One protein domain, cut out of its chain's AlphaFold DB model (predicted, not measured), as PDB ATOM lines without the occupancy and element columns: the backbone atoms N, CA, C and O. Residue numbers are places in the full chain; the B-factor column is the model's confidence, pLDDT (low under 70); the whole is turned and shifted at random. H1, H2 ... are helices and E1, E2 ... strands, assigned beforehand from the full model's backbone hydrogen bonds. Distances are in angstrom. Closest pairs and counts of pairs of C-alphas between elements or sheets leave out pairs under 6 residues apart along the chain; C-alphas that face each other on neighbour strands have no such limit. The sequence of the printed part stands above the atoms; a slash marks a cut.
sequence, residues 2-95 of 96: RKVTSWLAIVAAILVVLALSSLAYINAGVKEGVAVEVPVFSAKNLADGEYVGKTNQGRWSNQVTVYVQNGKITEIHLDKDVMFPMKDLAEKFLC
ATOM      1  N   ARG A   2     -35.226 -53.850 164.516       60.31
ATOM      2  CA  ARG A   2     -34.691 -52.663 165.246       60.31
ATOM      3  C   ARG A   2     -34.896 -51.304 164.548       60.31
ATOM      4  O   ARG A   2     -35.130 -50.305 165.217       60.31
ATOM      5  N   LYS A   3     -34.825 -51.255 163.210       62.91
ATOM      6  CA  LYS A   3     -35.057 -50.019 162.435       62.91
ATOM      7  C   LYS A   3     -36.531 -49.587 162.452       62.91
ATOM      8  O   LYS A   3     -36.809 -48.411 162.616       62.91
ATOM      9  N   VAL A   4     -37.462 -50.539 162.372       71.25
ATOM     10  CA  VAL A   4     -38.913 -50.274 162.375       71.25
ATOM     11  C   VAL A   4     -39.386 -49.836 163.760       71.25
ATOM     12  O   VAL A   4     -40.107 -48.855 163.870       71.25
ATOM     13  N   THR A   5     -38.911 -50.489 164.827       75.38
ATOM     14  CA  THR A   5     -39.213 -50.066 166.206       75.38
ATOM     15  C   THR A   5     -38.631 -48.686 166.523       75.38
ATOM     16  O   THR A   5     -39.264 -47.913 167.234       75.38
ATOM     17  N   SER A   6     -37.467 -48.342 165.957       80.81
ATOM     18  CA  SER A   6     -36.876 -47.001 166.105       80.81
ATOM     19  C   SER A   6     -37.702 -45.922 165.396       80.81
ATOM     20  O   SER A   6     -37.913 -44.853 165.955       80.81
ATOM     21  N   TRP A   7     -38.222 -46.199 164.196       89.44
ATOM     22  CA  TRP A   7     -39.104 -45.266 163.482       89.44
ATOM     23  C   TRP A   7     -40.448 -45.096 164.190       89.44
ATOM     24  O   TRP A   7     -40.930 -43.975 164.331       89.44
ATOM     25  N   LEU A   8     -41.016 -46.191 164.700       92.56
ATOM     26  CA  LEU A   8     -42.256 -46.152 165.471       92.56
ATOM     27  C   LEU A   8     -42.108 -45.279 166.729       92.56
ATOM     28  O   LEU A   8     -42.992 -44.485 167.034       92.56
ATOM     29  N   ALA A   9     -40.969 -45.385 167.420       91.69
ATOM     30  CA  ALA A   9     -40.666 -44.570 168.592       91.69
ATOM     31  C   ALA A   9     -40.548 -43.073 168.254       91.69
ATOM     32  O   ALA A   9     -41.048 -42.240 169.004       91.69
ATOM     33  N   ILE A  10     -39.943 -42.725 167.112       94.62
ATOM     34  CA  ILE A  10     -39.846 -41.331 166.649       94.62
ATOM     35  C   ILE A  10     -41.235 -40.769 166.331       94.62
ATOM     36  O   ILE A  10     -41.566 -39.671 166.772       94.62
ATOM     37  N   VAL A  11     -42.071 -41.524 165.615       95.94
ATOM     38  CA  VAL A  11     -43.444 -41.099 165.303       95.94
ATOM     39  C   VAL A  11     -44.256 -40.914 166.585       95.94
ATOM     40  O   VAL A  11     -44.920 -39.892 166.743       95.94
ATOM     41  N   ALA A  12     -44.154 -41.849 167.533       95.81
ATOM     42  CA  ALA A  12     -44.810 -41.724 168.831       95.81
ATOM     43  C   ALA A  12     -44.337 -40.474 169.594       95.81
ATOM     44  O   ALA A  12     -45.164 -39.728 170.114       95.81
ATOM     45  N   ALA A  13     -43.031 -40.190 169.609       96.19
ATOM     46  CA  ALA A  13     -42.490 -38.993 170.247       96.19
ATOM     47  C   ALA A  13     -43.015 -37.696 169.603       96.19
ATOM     48  O   ALA A  13     -43.402 -36.773 170.318       96.19
ATOM     49  N   ILE A  14     -43.100 -37.638 168.270       97.38
ATOM     50  CA  ILE A  14     -43.671 -36.486 167.552       97.38
ATOM     51  C   ILE A  14     -45.142 -36.288 167.934       97.38
ATOM     52  O   ILE A  14     -45.547 -35.170 168.243       97.38
ATOM     53  N   LEU A  15     -45.936 -37.362 167.963       97.50
ATOM     54  CA  LEU A  15     -47.347 -37.285 168.350       97.50
ATOM     55  C   LEU A  15     -47.520 -36.770 169.783       97.50
ATOM     56  O   LEU A  15     -48.410 -35.960 170.031       97.50
ATOM     57  N   VAL A  16     -46.648 -37.176 170.710       97.62
ATOM     58  CA  VAL A  16     -46.654 -36.664 172.088       97.62
ATOM     59  C   VAL A  16     -46.367 -35.161 172.120       97.62
ATOM     60  O   VAL A  16     -47.082 -34.421 172.793       97.62
ATOM     61  N   VAL A  17     -45.375 -34.678 171.367       97.62
ATOM     62  CA  VAL A  17     -45.063 -33.237 171.290       97.62
ATOM     63  C   VAL A  17     -46.236 -32.443 170.703       97.62
ATOM     64  O   VAL A  17     -46.609 -31.394 171.235       97.62
ATOM     65  N   LEU A  18     -46.867 -32.952 169.643       97.31
ATOM     66  CA  LEU A  18     -48.051 -32.330 169.044       97.31
ATOM     67  C   LEU A  18     -49.233 -32.292 170.022       97.31
ATOM     68  O   LEU A  18     -49.868 -31.251 170.180       97.31
ATOM     69  N   ALA A  19     -49.488 -33.384 170.745       96.25
ATOM     70  CA  ALA A  19     -50.542 -33.431 171.753       96.25
ATOM     71  C   ALA A  19     -50.291 -32.412 172.876       96.25
ATOM     72  O   ALA A  19     -51.165 -31.602 173.179       96.25
ATOM     73  N   LEU A  20     -49.083 -32.379 173.444       96.56
ATOM     74  CA  LEU A  20     -48.742 -31.452 174.526       96.56
ATOM     75  C   LEU A  20     -48.812 -29.984 174.087       96.56
ATOM     76  O   LEU A  20     -49.367 -29.156 174.808       96.56
ATOM     77  N   SER A  21     -48.301 -29.662 172.896       93.12
ATOM     78  CA  SER A  21     -48.371 -28.298 172.355       93.12
ATOM     79  C   SER A  21     -49.811 -27.855 172.086       93.12
ATOM     80  O   SER A  21     -50.180 -26.739 172.447       93.12
ATOM     81  N   SER A  22     -50.658 -28.738 171.545       90.38
ATOM     82  CA  SER A  22     -52.079 -28.440 171.336       90.38
ATOM     83  C   SER A  22     -52.824 -28.203 172.653       90.38
ATOM     84  O   SER A  22     -53.571 -27.233 172.766       90.38
ATOM     85  N   LEU A  23     -52.563 -29.016 173.683       90.31
ATOM     86  CA  LEU A  23     -53.157 -28.853 175.012       90.31
ATOM     87  C   LEU A  23     -52.726 -27.542 175.674       90.31
ATOM     88  O   LEU A  23     -53.554 -26.844 176.260       90.31
ATOM     89  N   ALA A  24     -51.444 -27.186 175.560       88.38
ATOM     90  CA  ALA A  24     -50.940 -25.907 176.044       88.38
ATOM     91  C   ALA A  24     -51.607 -24.730 175.310       88.38
ATOM     92  O   ALA A  24     -52.029 -23.768 175.945       88.38
ATOM     93  N   TYR A  25     -51.765 -24.836 173.987       85.56
ATOM     94  CA  TYR A  25     -52.393 -23.803 173.164       85.56
ATOM     95  C   TYR A  25     -53.888 -23.616 173.465       85.56
ATOM     96  O   TYR A  25     -54.360 -22.484 173.543       85.56
ATOM     97  N   ILE A  26     -54.641 -24.703 173.668       84.25
ATOM     98  CA  ILE A  26     -56.078 -24.645 173.999       84.25
ATOM     99  C   ILE A  26     -56.301 -23.989 175.367       84.25
ATOM    100  O   ILE A  26     -57.238 -23.207 175.523       84.25
ATOM    101  N   ASN A  27     -55.433 -24.276 176.341       83.88
ATOM    102  CA  ASN A  27     -55.544 -23.734 177.695       83.88
ATOM    103  C   ASN A  27     -55.009 -22.299 177.841       83.88
ATOM    104  O   ASN A  27     -55.241 -21.668 178.874       83.88
ATOM    105  N   ALA A  28     -54.311 -21.765 176.835       83.50
ATOM    106  CA  ALA A  28     -53.800 -20.402 176.870       83.50
ATOM    107  C   ALA A  28     -54.954 -19.383 176.926       83.50
ATOM    108  O   ALA A  28     -55.861 -19.401 176.089       83.50
ATOM    109  N   GLY A  29     -54.920 -18.485 177.914       74.81
ATOM    110  CA  GLY A  29     -55.914 -17.424 178.089       74.81
ATOM    111  C   GLY A  29     -57.187 -17.836 178.843       74.81
ATOM    112  O   GLY A  29     -58.033 -16.984 179.094       74.81
ATOM    113  N   VAL A  30     -57.352 -19.114 179.221       81.62
ATOM    114  CA  VAL A  30     -58.551 -19.576 179.955       81.62
ATOM    115  C   VAL A  30     -58.591 -19.004 181.374       81.62
ATOM    116  O   VAL A  30     -59.640 -18.557 181.827       81.62
ATOM    117  N   LYS A  31     -57.456 -18.993 182.084       78.50
ATOM    118  CA  LYS A  31     -57.395 -18.464 183.458       78.50
ATOM    119  C   LYS A  31     -57.634 -16.958 183.481       78.50
ATOM    120  O   LYS A  31     -58.342 -16.457 184.346       78.50
ATOM    121  N   GLU A  32     -57.060 -16.264 182.508       77.00
ATOM    122  CA  GLU A  32     -57.168 -14.826 182.316       77.00
ATOM    123  C   GLU A  32     -58.601 -14.422 181.953       77.00
ATOM    124  O   GLU A  32     -59.074 -13.404 182.445       77.00
ATOM    125  N   GLY A  33     -59.303 -15.233 181.153       72.25
ATOM    126  CA  GLY A  33     -60.712 -15.024 180.817       72.25
ATOM    127  C   GLY A  33     -61.657 -15.225 182.006       72.25
ATOM    128  O   GLY A  33     -62.570 -14.430 182.208       72.25
ATOM    129  N   VAL A  34     -61.423 -16.248 182.837       74.00
ATOM    130  CA  VAL A  34     -62.238 -16.512 184.044       74.00
ATOM    131  C   VAL A  34     -62.051 -15.428 185.112       74.00
ATOM    132  O   VAL A  34     -62.973 -15.153 185.873       74.00
ATOM    133  N   ALA A  35     -60.876 -14.802 185.161       71.62
ATOM    134  CA  ALA A  35     -60.562 -13.738 186.110       71.62
ATOM    135  C   ALA A  35     -61.023 -12.339 185.658       71.62
ATOM    136  O   ALA A  35     -60.740 -11.363 186.352       71.62
ATOM    137  N   VAL A  36     -61.702 -12.208 184.509       73.50
ATOM    138  CA  VAL A  36     -62.248 -10.916 184.077       73.50
ATOM    139  C   VAL A  36     -63.423 -10.548 184.979       73.50
ATOM    140  O   VAL A  36     -64.548 -11.010 184.797       73.50
ATOM    141  N   GLU A  37     -63.162  -9.681 185.951       72.38
ATOM    142  CA  GLU A  37     -64.216  -8.994 186.685       72.38
ATOM    143  C   GLU A  37     -64.894  -8.000 185.740       72.38
ATOM    144  O   GLU A  37     -64.295  -7.013 185.314       72.38
ATOM    145  N   VAL A  38     -66.150  -8.275 185.381       71.50
ATOM    146  CA  VAL A  38     -66.987  -7.318 184.655       71.50
ATOM    147  C   VAL A  38     -67.629  -6.408 185.702       71.50
ATOM    148  O   VAL A  38     -68.537  -6.857 186.408       71.50
ATOM    149  N   PRO A  39     -67.172  -5.152 185.857       68.44
ATOM    150  CA  PRO A  39     -67.781  -4.253 186.818       68.44
ATOM    151  C   PRO A  39     -69.245  -4.031 186.439       68.44
ATOM    152  O   PRO A  39     -69.581  -3.797 185.276       68.44
ATOM    153  N   VAL A  40     -70.127  -4.092 187.436       68.81
ATOM    154  CA  VAL A  40     -71.537  -3.751 187.253       68.81
ATOM    155  C   VAL A  40     -71.613  -2.251 186.982       68.81
ATOM    156  O   VAL A  40     -71.507  -1.437 187.898       68.81
ATOM    157  N   PHE A  41     -71.762  -1.878 185.714       68.75
ATOM    158  CA  PHE A  41     -71.923  -0.489 185.307       68.75
ATOM    159  C   PHE A  41     -73.404  -0.163 185.103       68.75
ATOM    160  O   PHE A  41     -74.195  -0.987 184.640       68.75
ATOM    161  N   SER A  42     -73.796   1.059 185.458       69.75
ATOM    162  CA  SER A  42     -75.143   1.560 185.207       69.75
ATOM    163  C   SER A  42     -75.141   2.403 183.939       69.75
ATOM    164  O   SER A  42     -74.487   3.442 183.886       69.75
ATOM    165  N   ALA A  43     -75.917   1.993 182.934       65.75
ATOM    166  CA  ALA A  43     -76.081   2.753 181.693       65.75
ATOM    167  C   ALA A  43     -76.884   4.057 181.866       65.75
ATOM    168  O   ALA A  43     -76.951   4.864 180.946       65.75
ATOM    169  N   LYS A  44     -77.468   4.295 183.051       67.56
ATOM    170  CA  LYS A  44     -78.422   5.388 183.310       67.56
ATOM    171  C   LYS A  44     -77.862   6.795 183.061       67.56
ATOM    172  O   LYS A  44     -78.652   7.715 182.902       67.56
ATOM    173  N   ASN A  45     -76.535   6.938 183.033       70.56
ATOM    174  CA  ASN A  45     -75.828   8.201 182.824       70.56
ATOM    175  C   ASN A  45     -74.746   8.105 181.732       70.56
ATOM    176  O   ASN A  45     -73.841   8.939 181.716       70.56
ATOM    177  N   LEU A  46     -74.767   7.077 180.871       82.19
ATOM    178  CA  LEU A  46     -73.823   7.052 179.755       82.19
ATOM    179  C   LEU A  46     -74.180   8.179 178.782       82.19
ATOM    180  O   LEU A  46     -75.339   8.328 178.395       82.19
ATOM    181  N   ALA A  47     -73.171   8.968 178.419       88.12
ATOM    182  CA  ALA A  47     -73.306   9.947 177.357       88.12
ATOM    183  C   ALA A  47     -73.504   9.233 176.017       88.12
ATOM    184  O   ALA A  47     -73.070   8.095 175.823       88.12
ATOM    185  N   ASP A  48     -74.149   9.924 175.091       91.75
ATOM    186  CA  ASP A  48     -74.282   9.430 173.731       91.75
ATOM    187  C   ASP A  48     -72.913   9.413 173.049       91.75
ATOM    188  O   ASP A  48     -72.107  10.335 173.214       91.75
ATOM    189  N   GLY A  49     -72.647   8.358 172.286       91.38
ATOM    190  CA  GLY A  49     -71.366   8.179 171.621       91.38
ATOM    191  C   GLY A  49     -70.997   6.725 171.369       91.38
ATOM    192  O   GLY A  49     -71.803   5.805 171.516       91.38
ATOM    193  N   GLU A  50     -69.745   6.551 170.967       93.69
ATOM    194  CA  GLU A  50     -69.143   5.274 170.613       93.69
ATOM    195  C   GLU A  50     -68.163   4.833 171.705       93.69
ATOM    196  O   GLU A  50     -67.292   5.594 172.132       93.69
ATOM    197  N   TYR A  51     -68.303   3.587 172.148       90.38
ATOM    198  CA  TYR A  51     -67.491   2.990 173.199       90.38
ATOM    199  C   TYR A  51     -66.794   1.742 172.671       90.38
ATOM    200  O   TYR A  51     -67.437   0.728 172.406       90.38
ATOM    201  N   VAL A  52     -65.468   1.801 172.559       91.75
ATOM    202  CA  VAL A  52     -64.659   0.692 172.039       91.75
ATOM    203  C   VAL A  52     -64.060  -0.111 173.193       91.75
ATOM    204  O   VAL A  52     -63.221   0.382 173.947       91.75
ATOM    205  N   GLY A  53     -64.463  -1.374 173.309       88.69
ATOM    206  CA  GLY A  53     -63.896  -2.363 174.220       88.69
ATOM    207  C   GLY A  53     -62.928  -3.297 173.495       88.69
ATOM    208  O   GLY A  53     -63.227  -3.795 172.411       88.69
ATOM    209  N   LYS A  54     -61.759  -3.560 174.090       90.00
ATOM    210  CA  LYS A  54     -60.754  -4.486 173.543       90.00
ATOM    211  C   LYS A  54     -60.253  -5.436 174.614       90.00
ATOM    212  O   LYS A  54     -59.924  -5.004 175.717       90.00
ATOM    213  N   THR A  55     -60.115  -6.706 174.260       86.00
ATOM    214  CA  THR A  55     -59.449  -7.713 175.088       86.00
ATOM    215  C   THR A  55     -58.275  -8.303 174.309       86.00
ATOM    216  O   THR A  55     -58.372  -8.555 173.109       86.00
ATOM    217  N   ASN A  56     -57.143  -8.504 174.985       84.19
ATOM    218  CA  ASN A  56     -55.915  -9.036 174.385       84.19
ATOM    219  C   ASN A  56     -55.441 -10.271 175.160       84.19
ATOM    220  O   ASN A  56     -54.405 -10.252 175.820       84.19
ATOM    221  N   GLN A  57     -56.227 -11.346 175.108       82.19
ATOM    222  CA  GLN A  57     -55.977 -12.597 175.835       82.19
ATOM    223  C   GLN A  57     -55.632 -13.750 174.876       82.19
ATOM    224  O   GLN A  57     -56.252 -14.815 174.868       82.19
ATOM    225  N   GLY A  58     -54.642 -13.528 174.007       81.00
ATOM    226  CA  GLY A  58     -54.180 -14.536 173.048       81.00
ATOM    227  C   GLY A  58     -55.282 -14.935 172.061       81.00
ATOM    228  O   GLY A  58     -55.828 -14.074 171.368       81.00
ATOM    229  N   ARG A  59     -55.640 -16.228 172.009       80.69
ATOM    230  CA  ARG A  59     -56.715 -16.742 171.129       80.69
ATOM    231  C   ARG A  59     -58.101 -16.163 171.437       80.69
ATOM    232  O   ARG A  59     -58.971 -16.227 170.572       80.69
ATOM    233  N   TRP A  60     -58.286 -15.599 172.633       82.06
ATOM    234  CA  TRP A  60     -59.534 -14.990 173.101       82.06
ATOM    235  C   TRP A  60     -59.590 -13.475 172.883       82.06
ATOM    236  O   TRP A  60     -60.513 -12.827 173.356       82.06
ATOM    237  N   SER A  61     -58.607 -12.900 172.185       86.12
ATOM    238  CA  SER A  61     -58.597 -11.463 171.909       86.12
ATOM    239  C   SER A  61     -59.763 -11.080 171.001       86.12
ATOM    240  O   SER A  61     -59.869 -11.608 169.893       86.12
ATOM    241  N   ASN A  62     -60.584 -10.134 171.441       89.81
ATOM    242  CA  ASN A  62     -61.708  -9.598 170.681       89.81
ATOM    243  C   ASN A  62     -61.798  -8.071 170.819       89.81
ATOM    244  O   ASN A  62     -61.185  -7.456 171.695       89.81
ATOM    245  N   GLN A  63     -62.548  -7.456 169.914       91.88
ATOM    246  CA  GLN A  63     -62.863  -6.037 169.944       91.88
ATOM    247  C   GLN A  63     -64.346  -5.855 169.645       91.88
ATOM    248  O   GLN A  63     -64.860  -6.430 168.686       91.88
ATOM    249  N   VAL A  64     -64.999  -5.044 170.471       91.19
ATOM    250  CA  VAL A  64     -66.411  -4.692 170.353       91.19
ATOM    251  C   VAL A  64     -66.544  -3.180 170.402       91.19
ATOM    252  O   VAL A  64     -65.921  -2.532 171.242       91.19
ATOM    253  N   THR A  65     -67.405  -2.641 169.558       92.94
ATOM    254  CA  THR A  65     -67.811  -1.243 169.572       92.94
ATOM    255  C   THR A  65     -69.284  -1.155 169.951       92.94
ATOM    256  O   THR A  65     -70.123  -1.857 169.393       92.94
ATOM    257  N   VAL A  66     -69.608  -0.331 170.945       90.94
ATOM    258  CA  VAL A  66     -70.968  -0.146 171.461       90.94
ATOM    259  C   VAL A  66     -71.411   1.283 171.191       90.94
ATOM    260  O   VAL A  66     -70.737   2.227 171.600       90.94
ATOM    261  N   TYR A  67     -72.566   1.442 170.552       91.38
ATOM    262  CA  TYR A  67     -73.150   2.746 170.253       91.38
ATOM    263  C   TYR A  67     -74.276   3.064 171.230       91.38
ATOM    264  O   TYR A  67     -75.247   2.309 171.358       91.38
ATOM    265  N   VAL A  68     -74.165   4.206 171.903       90.88
ATOM    266  CA  VAL A  68     -75.153   4.693 172.868       90.88
ATOM    267  C   VAL A  68     -75.831   5.944 172.327       90.88
ATOM    268  O   VAL A  68     -75.159   6.883 171.910       90.88
ATOM    269  N   GLN A  69     -77.164   5.955 172.349       89.94
ATOM    270  CA  GLN A  69     -77.983   7.125 172.028       89.94
ATOM    271  C   GLN A  69     -79.139   7.258 173.020       89.94
ATOM    272  O   GLN A  69     -79.791   6.270 173.372       89.94
ATOM    273  N   ASN A  70     -79.423   8.482 173.457       88.00
ATOM    274  CA  ASN A  70     -80.378   8.808 174.511       88.00
ATOM    275  C   ASN A  70     -80.207   7.937 175.773       88.00
ATOM    276  O   ASN A  70     -81.194   7.457 176.343       88.00
ATOM    277  N   GLY A  71     -78.957   7.674 176.176       83.94
ATOM    278  CA  GLY A  71     -78.637   6.832 177.339       83.94
ATOM    279  C   GLY A  71     -79.031   5.354 177.190       83.94
ATOM    280  O   GLY A  71     -79.187   4.645 178.189       83.94
ATOM    281  N   LYS A  72     -79.233   4.875 175.956       83.56
ATOM    282  CA  LYS A  72     -79.537   3.474 175.636       83.56
ATOM    283  C   LYS A  72     -78.519   2.917 174.654       83.56
ATOM    284  O   LYS A  72     -78.121   3.600 173.716       83.56
ATOM    285  N   ILE A  73     -78.145   1.655 174.842       87.12
ATOM    286  CA  ILE A  73     -77.365   0.913 173.849       87.12
ATOM    287  C   ILE A  73     -78.272   0.686 172.640       87.12
ATOM    288  O   ILE A  73     -79.344   0.097 172.771       87.12
ATOM    289  N   THR A  74     -77.855   1.207 171.493       89.31
ATOM    290  CA  THR A  74     -78.590   1.104 170.225       89.31
ATOM    291  C   THR A  74     -78.033   0.008 169.339       89.31
ATOM    292  O   THR A  74     -78.795  -0.654 168.642       89.31
ATOM    293  N   GLU A  75     -76.721  -0.211 169.399       89.00
ATOM    294  CA  GLU A  75     -76.038  -1.155 168.533       89.00
ATOM    295  C   GLU A  75     -74.749  -1.661 169.188       89.00
ATOM    296  O   GLU A  75     -74.089  -0.944 169.947       89.00
ATOM    297  N   ILE A  76     -74.407  -2.917 168.899       89.06
ATOM    298  CA  ILE A  76     -73.157  -3.547 169.316       89.06
ATOM    299  C   ILE A  76     -72.518  -4.177 168.079       89.06
ATOM    300  O   ILE A  76     -73.088  -5.082 167.469       89.06
ATOM    301  N   HIS A  77     -71.330  -3.711 167.713       90.31
ATOM    302  CA  HIS A  77     -70.528  -4.231 166.609       90.31
ATOM    303  C   HIS A  77     -69.378  -5.068 167.140       90.31
ATOM    304  O   HIS A  77     -68.592  -4.615 167.965       90.31
ATOM    305  N   LEU A  78     -69.259  -6.298 166.648       89.31
ATOM    306  CA  LEU A  78     -68.105  -7.150 166.912       89.31
ATOM    307  C   LEU A  78     -67.051  -6.913 165.821       89.31
ATOM    308  O   LEU A  78     -67.026  -7.615 164.814       89.31
ATOM    309  N   ASP A  79     -66.194  -5.908 166.017       90.50
ATOM    310  CA  ASP A  79     -65.175  -5.510 165.028       90.50
ATOM    311  C   ASP A  79     -64.139  -6.611 164.782       90.50
ATOM    312  O   ASP A  79     -63.608  -6.769 163.682       90.50
ATOM    313  N   LYS A  80     -63.807  -7.357 165.842       89.25
ATOM    314  CA  LYS A  80     -62.875  -8.479 165.790       89.25
ATOM    315  C   LYS A  80     -63.337  -9.565 166.739       89.25
ATOM    316  O   LYS A  80     -63.363  -9.358 167.950       89.25
ATOM    317  N   ASP A  81     -63.628 -10.732 166.187       89.25
ATOM    318  CA  ASP A  81     -63.960 -11.913 166.974       89.25
ATOM    319  C   ASP A  81     -62.701 -12.708 167.364       89.25
ATOM    320  O   ASP A  81     -61.598 -12.497 166.842       89.25
ATOM    321  N   VAL A  82     -62.880 -13.643 168.291       87.44
ATOM    322  CA  VAL A  82     -61.874 -14.629 168.671       87.44
ATOM    323  C   VAL A  82     -61.506 -15.516 167.480       87.44
ATOM    324  O   VAL A  82     -62.263 -15.673 166.525       87.44
ATOM    325  N   MET A  83     -60.336 -16.159 167.544       84.75
ATOM    326  CA  MET A  83     -59.810 -16.956 166.423       84.75
ATOM    327  C   MET A  83     -60.752 -18.092 165.978       84.75
ATOM    328  O   MET A  83     -60.772 -18.451 164.804       84.75
ATOM    329  N   PHE A  84     -61.519 -18.660 166.910       83.31
ATOM    330  CA  PHE A  84     -62.495 -19.716 166.646       83.31
ATOM    331  C   PHE A  84     -63.868 -19.281 167.163       83.31
ATOM    332  O   PHE A  84     -64.198 -19.576 168.316       83.31
ATOM    333  N   PRO A  85     -64.641 -18.543 166.353       83.19
ATOM    334  CA  PRO A  85     -65.899 -17.964 166.792       83.19
ATOM    335  C   PRO A  85     -66.987 -19.032 166.945       83.19
ATOM    336  O   PRO A  85     -67.161 -19.900 166.085       83.19
ATOM    337  N   MET A  86     -67.752 -18.951 168.033       82.56
ATOM    338  CA  MET A  86     -68.994 -19.706 168.211       82.56
ATOM    339  C   MET A  86     -70.166 -18.800 167.842       82.56
ATOM    340  O   MET A  86     -70.564 -17.949 168.638       82.56
ATOM    341  N   LYS A  87     -70.718 -18.998 166.640       79.56
ATOM    342  CA  LYS A  87     -71.816 -18.177 166.096       79.56
ATOM    343  C   LYS A  87     -73.010 -18.097 167.052       79.56
ATOM    344  O   LYS A  87     -73.479 -17.005 167.354       79.56
ATOM    345  N   ASP A  88     -73.387 -19.234 167.630       80.12
ATOM    346  CA  ASP A  88     -74.523 -19.338 168.551       80.12
ATOM    347  C   ASP A  88     -74.345 -18.504 169.833       80.12
ATOM    348  O   ASP A  88     -75.322 -18.054 170.428       80.12
ATOM    349  N   LEU A  89     -73.102 -18.286 170.287       78.88
ATOM    350  CA  LEU A  89     -72.832 -17.454 171.460       78.88
ATOM    351  C   LEU A  89     -72.985 -15.971 171.129       78.88
ATOM    352  O   LEU A  89     -73.642 -15.248 171.874       78.88
ATOM    353  N   ALA A  90     -72.392 -15.523 170.022       74.25
ATOM    354  CA  ALA A  90     -72.464 -14.126 169.614       74.25
ATOM    355  C   ALA A  90     -73.924 -13.694 169.423       74.25
ATOM    356  O   ALA A  90     -74.340 -12.682 169.983       74.25
ATOM    357  N   GLU A  91     -74.730 -14.509 168.741       75.38
ATOM    358  CA  GLU A  91     -76.162 -14.246 168.577       75.38
ATOM    359  C   GLU A  91     -76.885 -14.193 169.928       75.38
ATOM    360  O   GLU A  91     -77.589 -13.228 170.211       75.38
ATOM    361  N   LYS A  92     -76.652 -15.170 170.814       78.56
ATOM    362  CA  LYS A  92     -77.338 -15.257 172.112       78.56
ATOM    363  C   LYS A  92     -77.031 -14.096 173.065       78.56
ATOM    364  O   LYS A  92     -77.878 -13.759 173.894       78.56
ATOM    365  N   PHE A  93     -75.822 -13.541 173.006       70.88
ATOM    366  CA  PHE A  93     -75.379 -12.493 173.929       70.88
ATOM    367  C   PHE A  93     -75.464 -11.077 173.345       70.88
ATOM    368  O   PHE A  93     -75.601 -10.138 174.126       70.88
ATOM    369  N   LEU A  94     -75.399 -10.913 172.019       71.06
ATOM    370  CA  LEU A  94     -75.375  -9.599 171.360       71.06
ATOM    371  C   LEU A  94     -76.691  -9.240 170.655       71.06
ATOM    372  O   LEU A  94     -77.004  -8.058 170.547       71.06
ATOM    373  N   CYS A  95     -77.471 -10.223 170.196       57.22
ATOM    374  CA  CYS A  95     -78.777 -10.016 169.564       57.22
ATOM    375  C   CYS A  95     -79.883 -10.512 170.500       57.22
ATOM    376  O   CYS A  95     -80.279 -11.677 170.446       57.22
TER     377      CYS A  95
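Overview. This is residues 2 to 95 of the 96 residues of an uncharacterized protein of bioreactor metagenome (UniProt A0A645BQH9). A single long helix, H1, sticks out as an arm, with residues 2 to 24 standing free, from one end of a small body built on a three-stranded hairpin sheet. The short H2 comes where arm and body join, a long link then runs to the sheet's far end, and after the sheet the chain folds back into the short H3. The printed part has 94 residues, with three named helices and three named strands in the order H1 H2 E1 E2 E3 H3. The sheet, E1 - E2 - E3, is antiparallel, and the class is mixed, helices and strands. The whole is extended, with a radius of gyration of the C-alphas of 21.5 A and spans of 77 by 23 by 18 A, the arm making much of the length.

Along the chain. H1, residues 2 to 27, begins with C-alpha 2 at (-34.691, -52.663, 165.246) and is 37.8 A long. H2 is residues 30 to 34. E1, residues 49 to 55, begins with C-alpha 49 at (-71.366, 8.179, 171.621) and measures 20.2 A; E2, residues 62 to 69, 23.4 A; E3, residues 72 to 80, 22.7 A. H3, residues 87 to 94, ends with C-alpha 94 at (-75.375, -9.599, 171.360).

Arrangement. H1 and H2 meet only through their link, and neither is on the sheet. E1, E2 and E3 form a meander, each strand the antiparallel neighbour of the one before. In the hairpin E1 and E2, at 162 degrees, N 51 and O 66 are 2.8 A apart, within hydrogen-bond range. In the hairpin E2 and E3, at 158 degrees, N 65 and O 77 are 2.8 A apart, also within range. The sheet is twisted, its C-alphas lying up to 4.4 A off the best plane. H3 only grazes it, with residues 90 to 94; its closest C-alphas to E3 are those of Ile 76 and Leu 94, 6.8 A apart. In H1, H2 and H3 every O i to N i+4 pair is within hydrogen-bond range.

Size, cuts and confidence. The C-alphas of Arg 2 and Asn 70 are the two farthest apart, 77.1 A. The printed part has no cut. The link H2 to E1 is long, 14 residues, of which 37 to 42 stand free. Mean pLDDT of the printed part is 83.8; residues 2 to 3, 39 to 44 and 95 are under 70.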